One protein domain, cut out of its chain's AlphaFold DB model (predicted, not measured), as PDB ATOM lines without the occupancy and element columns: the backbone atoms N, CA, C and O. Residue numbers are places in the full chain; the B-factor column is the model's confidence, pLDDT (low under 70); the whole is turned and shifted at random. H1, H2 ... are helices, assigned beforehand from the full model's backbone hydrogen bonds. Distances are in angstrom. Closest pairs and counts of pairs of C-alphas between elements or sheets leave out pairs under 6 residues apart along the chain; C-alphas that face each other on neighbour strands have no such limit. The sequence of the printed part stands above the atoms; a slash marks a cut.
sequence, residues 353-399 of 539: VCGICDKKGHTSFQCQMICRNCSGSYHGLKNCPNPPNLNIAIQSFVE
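Overview. This is residues 353 to 399 of the 539 residues of the protein "Protein mushroom body miniature" of Drosophila melanogaster (UniProt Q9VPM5). There is little regular structure here: a flat string of loops with the helix H2 sticking out at one end as a free arm and the short helix H1 set among the loops nearer the other end. The printed part has 47 residues with two named helices, H1 then H2, and no named strand; the class is all helix, though the helices hold only 16 residues. It is only just loose, close to compact, with a radius of gyration of the C-alphas of 11.7 A, and spans 32 by 23 by 12 A.

Along the chain. H2, residues 390 to 399, is 14.0 A long and ends at C-alpha 399, (311.636, 183.598, 204.398). H1, residues 364 to 369, begins at C-alpha 364, (304.082, 200.848, 192.599).

Arrangement. Residues 389 to 399, of which 390 to 399 belong to H2, stand free. H1 and H2 are apart, no C-alpha of one being within 8 A of the other. In both helices every O i to N i+4 pair is within hydrogen-bond range.

Size, cuts and confidence. The C-alphas farthest apart, of Val 353 and Asn 391, are 32.5 A apart. The printed part has no cut. The link from H1 to H2, 20 residues, is long. Model pLDDT is under 70 at residues 369 to 384 and 386 to 388.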
ATOM      1  N   VAL A 353     304.783 208.365 189.359       71.61
ATOM      2  CA  VAL A 353     306.045 208.121 190.023       71.61
ATOM      3  C   VAL A 353     305.770 206.919 190.902       71.61
ATOM      4  O   VAL A 353     304.893 206.948 191.766       71.61
ATOM      5  N   CYS A 354     306.485 205.838 190.639       80.78
ATOM      6  CA  CYS A 354     306.399 204.649 191.453       80.78
ATOM      7  C   CYS A 354     306.765 204.983 192.905       80.78
ATOM      8  O   CYS A 354     307.912 205.320 193.167       80.78
ATOM      9  N   GLY A 355     305.847 204.804 193.858       76.89
ATOM     10  CA  GLY A 355     306.117 205.051 195.284       76.89
ATOM     11  C   GLY A 355     307.113 204.086 195.952       76.89
ATOM     12  O   GLY A 355     307.254 204.124 197.167       76.89
ATOM     13  N   ILE A 356     307.750 203.186 195.193       77.98
ATOM     14  CA  ILE A 356     308.763 202.234 195.689       77.98
ATOM     15  C   ILE A 356     310.167 202.623 195.226       77.98
ATOM     16  O   ILE A 356     311.122 202.466 195.978       77.98
ATOM     17  N   CYS A 357     310.317 203.110 193.991       81.90
ATOM     18  CA  CYS A 357     311.627 203.464 193.438       81.90
ATOM     19  C   CYS A 357     311.721 204.903 192.919       81.90
ATOM     20  O   CYS A 357     312.724 205.256 192.300       81.90
ATOM     21  N   ASP A 358     310.672 205.705 193.104       79.21
ATOM     22  CA  ASP A 358     310.541 207.100 192.674       79.21
ATOM     23  C   ASP A 358     310.816 207.354 191.179       79.21
ATOM     24  O   ASP A 358     311.003 208.490 190.729       79.21
ATOM     25  N   LYS A 359     310.795 206.298 190.357       79.23
ATOM     26  CA  LYS A 359     310.941 206.401 188.901       79.23
ATOM     27  C   LYS A 359     309.580 206.573 188.244       79.23
ATOM     28  O   LYS A 359     308.599 205.921 188.595       79.23
ATOM     29  N   LYS A 360     309.544 207.449 187.243       85.29
ATOM     30  CA  LYS A 360     308.379 207.667 186.382       85.29
ATOM     31  C   LYS A 360     308.225 206.507 185.400       85.29
ATOM     32  O   LYS A 360     309.222 205.951 184.943       85.29
ATOM     33  N   GLY A 361     306.985 206.205 185.025       76.40
ATOM     34  CA  GLY A 361     306.684 205.276 183.927       76.40
ATOM     35  C   GLY A 361     306.268 203.872 184.357       76.40
ATOM     36  O   GLY A 361     306.120 203.012 183.496       76.40
ATOM     37  N   HIS A 362     306.066 203.642 185.655       77.75
ATOM     38  CA  HIS A 362     305.404 202.447 186.166       77.75
ATOM     39  C   HIS A 362     304.737 202.742 187.517       77.75
ATOM     40  O   HIS A 362     305.185 203.611 188.264       77.75
ATOM     41  N   THR A 363     303.652 202.037 187.832       79.44
ATOM     42  CA  THR A 363     302.978 202.143 189.135       79.44
ATOM     43  C   THR A 363     303.752 201.379 190.219       79.44
ATOM     44  O   THR A 363     304.595 200.535 189.922       79.44
ATOM     45  N   SER A 364     303.483 201.631 191.501       79.42
ATOM     46  CA  SER A 364     304.082 200.848 192.599       79.42
ATOM     47  C   SER A 364     303.801 199.347 192.468       79.42
ATOM     48  O   SER A 364     304.711 198.543 192.651       79.42
ATOM     49  N   PHE A 365     302.584 198.973 192.052       74.43
ATOM     50  CA  PHE A 365     302.227 197.587 191.723       74.43
ATOM     51  C   PHE A 365     303.139 197.029 190.637       74.43
ATOM     52  O   PHE A 365     303.664 195.921 190.737       74.43
ATOM     53  N   GLN A 366     303.398 197.848 189.623       72.27
ATOM     54  CA  GLN A 366     304.311 197.468 188.579       72.27
ATOM     55  C   GLN A 366     305.747 197.261 189.102       72.27
ATOM     56  O   GLN A 366     306.411 196.307 188.729       72.27
ATOM     57  N   CYS A 367     306.214 198.080 190.041       72.78
ATOM     58  CA  CYS A 367     307.533 197.911 190.657       72.78
ATOM     59  C   CYS A 367     307.648 196.677 191.550       72.78
ATOM     60  O   CYS A 367     308.728 196.104 191.638       72.78
ATOM     61  N   GLN A 368     306.554 196.261 192.194       71.40
ATOM     62  CA  GLN A 368     306.513 195.000 192.943       71.40
ATOM     63  C   GLN A 368     306.607 193.795 192.007       71.40
ATOM     64  O   GLN A 368     307.215 192.789 192.363       71.40
ATOM     65  N   MET A 369     306.049 193.923 190.801       64.33
ATOM     66  CA  MET A 369     306.099 192.900 189.757       64.33
ATOM     67  C   MET A 369     307.373 192.965 188.888       64.33
ATOM     68  O   MET A 369     307.635 192.032 188.129       64.33
ATOM     69  N   ILE A 370     308.166 194.042 188.969       59.32
ATOM     70  CA  ILE A 370     309.455 194.180 188.272       59.32
ATOM     71  C   ILE A 370     310.513 193.354 189.008       59.32
ATOM     72  O   ILE A 370     310.616 193.367 190.234       59.32
ATOM     73  N   CYS A 371     311.318 192.627 188.235       58.55
ATOM     74  CA  CYS A 371     312.342 191.746 188.766       58.55
ATOM     75  C   CYS A 371     313.351 192.517 189.631       58.55
ATOM     76  O   CYS A 371     314.102 193.352 189.127       58.55
ATOM     77  N   ARG A 372     313.424 192.182 190.927       64.17
ATOM     78  CA  ARG A 372     314.417 192.739 191.865       64.17
ATOM     79  C   ARG A 372     315.870 192.532 191.404       64.17
ATOM     80  O   ARG A 372     316.739 193.292 191.817       64.17
ATOM     81  N   ASN A 373     316.128 191.554 190.531       61.99
ATOM     82  CA  ASN A 373     317.476 191.146 190.110       61.99
ATOM     83  C   ASN A 373     317.938 191.745 188.778       61.99
ATOM     84  O   ASN A 373     319.128 191.752 188.474       61.99
ATOM     85  N   CYS A 374     317.008 192.231 187.966       59.62
ATOM     86  CA  CYS A 374     317.290 192.746 186.640       59.62
ATOM     87  C   CYS A 374     316.583 194.104 186.570       59.62
ATOM     88  O   CYS A 374     315.383 194.146 186.326       59.62
ATOM     89  N   SER A 375     317.305 195.212 186.766       64.82
ATOM     90  CA  SER A 375     316.804 196.606 186.759       64.82
ATOM     91  C   SER A 375     316.109 197.064 185.457       64.82
ATOM     92  O   SER A 375     315.847 198.255 185.268       64.82
ATOM     93  N   GLY A 376     315.841 196.134 184.544       60.12
ATOM     94  CA  GLY A 376     315.221 196.346 183.253       60.12
ATOM     95  C   GLY A 376     313.701 196.221 183.269       60.12
ATOM     96  O   GLY A 376     313.059 195.831 184.245       60.12
ATOM     97  N   SER A 377     313.131 196.560 182.119       59.99
ATOM     98  CA  SER A 377     311.717 196.398 181.815       59.99
ATOM     99  C   SER A 377     311.313 194.931 181.944       59.99
ATOM    100  O   SER A 377     312.059 194.037 181.540       59.99
ATOM    101  N   TYR A 378     310.128 194.717 182.501       56.72
ATOM    102  CA  TYR A 378     309.443 193.441 182.651       56.72
ATOM    103  C   TYR A 378     309.901 192.302 181.755       56.72
ATOM    104  O   TYR A 378     309.746 192.322 180.535       56.72
ATOM    105  N   HIS A 379     310.331 191.241 182.408       60.60
ATOM    106  CA  HIS A 379     310.477 189.927 181.825       60.60
ATOM    107  C   HIS A 379     310.004 188.923 182.877       60.60
ATOM    108  O   HIS A 379     310.254 189.097 184.069       60.60
ATOM    109  N   GLY A 380     309.273 187.888 182.457       55.86
ATOM    110  CA  GLY A 380     308.932 186.789 183.363       55.86
ATOM    111  C   GLY A 380     310.200 186.110 183.891       55.86
ATOM    112  O   GLY A 380     311.273 186.291 183.318       55.86
ATOM    113  N   LEU A 381     310.086 185.282 184.935       64.39
ATOM    114  CA  LEU A 381     311.220 184.533 185.506       64.39
ATOM    115  C   LEU A 381     312.043 183.792 184.427       64.39
ATOM    116  O   LEU A 381     313.261 183.718 184.515       64.39
ATOM    117  N   LYS A 382     311.373 183.319 183.365       62.28
ATOM    118  CA  LYS A 382     311.977 182.638 182.206       62.28
ATOM    119  C   LYS A 382     312.781 183.551 181.265       62.28
ATOM    120  O   LYS A 382     313.568 183.049 180.476       62.28
ATOM    121  N   ASN A 383     312.572 184.863 181.334       66.63
ATOM    122  CA  ASN A 383     313.105 185.858 180.402       66.63
ATOM    123  C   ASN A 383     314.043 186.880 181.088       66.63
ATOM    124  O   ASN A 383     314.455 187.837 180.433       66.63
ATOM    125  N   CYS A 384     314.361 186.734 182.386       67.44
ATOM    126  CA  CYS A 384     315.362 187.592 183.047       67.44
ATOM    127  C   CYS A 384     316.735 187.286 182.483       67.44
ATOM    128  O   CYS A 384     317.090 186.111 182.412       67.44
ATOM    129  N   PRO A 385     317.535 188.310 182.142       73.46
ATOM    130  CA  PRO A 385     318.940 188.089 181.836       73.46
ATOM    131  C   PRO A 385     319.703 187.506 183.037       73.46
ATOM    132  O   PRO A 385     320.643 186.753 182.835       73.46
ATOM    133  N   ASN A 386     319.263 187.797 184.267       68.41
ATOM    134  CA  ASN A 386     319.821 187.287 185.521       68.41
ATOM    135  C   ASN A 386     318.703 186.764 186.437       68.41
ATOM    136  O   ASN A 386     318.337 187.438 187.410       68.41
ATOM    137  N   PRO A 387     318.110 185.592 186.139       66.91
ATOM    138  CA  PRO A 387     317.117 185.022 187.031       66.91
ATOM    139  C   PRO A 387     317.772 184.789 188.401       66.91
ATOM    140  O   PRO A 387     318.935 184.368 188.449       66.91
ATOM    141  N   PRO A 388     317.080 185.070 189.524       68.45
ATOM    142  CA  PRO A 388     317.570 184.620 190.817       68.45
ATOM    143  C   PRO A 388     317.867 183.128 190.710       68.45
ATOM    144  O   PRO A 388     317.064 182.373 190.156       68.45
ATOM    145  N   ASN A 389     319.031 182.713 191.217       78.27
ATOM    146  CA  ASN A 389     319.322 181.295 191.366       78.27
ATOM    147  C   ASN A 389     318.112 180.654 192.062       78.27
ATOM    148  O   ASN A 389     317.598 181.229 193.025       78.27
ATOM    149  N   LEU A 390     317.635 179.510 191.565       78.54
ATOM    150  CA  LEU A 390     316.463 178.823 192.116       78.54
ATOM    151  C   LEU A 390     316.563 178.691 193.644       78.54
ATOM    152  O   LEU A 390     315.567 178.855 194.339       78.54
ATOM    153  N   ASN A 391     317.779 178.507 194.167       83.96
ATOM    154  CA  ASN A 391     318.046 178.463 195.599       83.96
ATOM    155  C   ASN A 391     317.665 179.772 196.326       83.96
ATOM    156  O   ASN A 391     317.019 179.731 197.362       83.96
ATOM    157  N   ILE A 392     317.973 180.938 195.752       80.33
ATOM    158  CA  ILE A 392     317.609 182.255 196.310       80.33
ATOM    159  C   ILE A 392     316.093 182.485 196.211       80.33
ATOM    160  O   ILE A 392     315.478 183.027 197.130       80.33
ATOM    161  N   ALA A 393     315.462 182.053 195.116       77.59
ATOM    162  CA  ALA A 393     314.010 182.143 194.967       77.59
ATOM    163  C   ALA A 393     313.281 181.282 196.014       77.59
ATOM    164  O   ALA A 393     312.335 181.747 196.643       77.59
ATOM    165  N   ILE A 394     313.764 180.060 196.260       88.11
ATOM    166  CA  ILE A 394     313.227 179.181 197.305       88.11
ATOM    167  C   ILE A 394     313.508 179.762 198.696       88.11
ATOM    168  O   ILE A 394     312.596 179.811 199.511       88.11
ATOM    169  N   GLN A 395     314.721 180.254 198.968       88.31
ATOM    170  CA  GLN A 395     315.061 180.868 200.258       88.31
ATOM    171  C   GLN A 395     314.191 182.087 200.562       88.31
ATOM    172  O   GLN A 395     313.643 182.176 201.653       88.31
ATOM    173  N   SER A 396     313.999 182.985 199.594       86.48
ATOM    174  CA  SER A 396     313.117 184.148 199.767       86.48
ATOM    175  C   SER A 396     311.646 183.755 199.921       86.48
ATOM    176  O   SER A 396     310.921 184.400 200.672       86.48
ATOM    177  N   PHE A 397     311.198 182.677 199.268       88.64
ATOM    178  CA  PHE A 397     309.859 182.130 199.485       88.64
ATOM    179  C   PHE A 397     309.699 181.536 200.891       88.64
ATOM    180  O   PHE A 397     308.701 181.809 201.553       88.64
ATOM    181  N   VAL A 398     310.689 180.778 201.374       90.85
ATOM    182  CA  VAL A 398     310.712 180.243 202.744       90.85
ATOM    183  C   VAL A 398     310.760 181.378 203.765       90.85
ATOM    184  O   VAL A 398     310.012 181.343 204.733       90.85
ATOM    185  N   GLU A 399     311.563 182.417 203.534       90.65
ATOM    186  CA  GLU A 399     311.636 183.598 204.398       90.65
ATOM    187  C   GLU A 399     310.301 184.347 204.441       90.65
ATOM    188  O   GLU A 399     309.825 184.700 205.518       90.65
TER     189      GLU A 399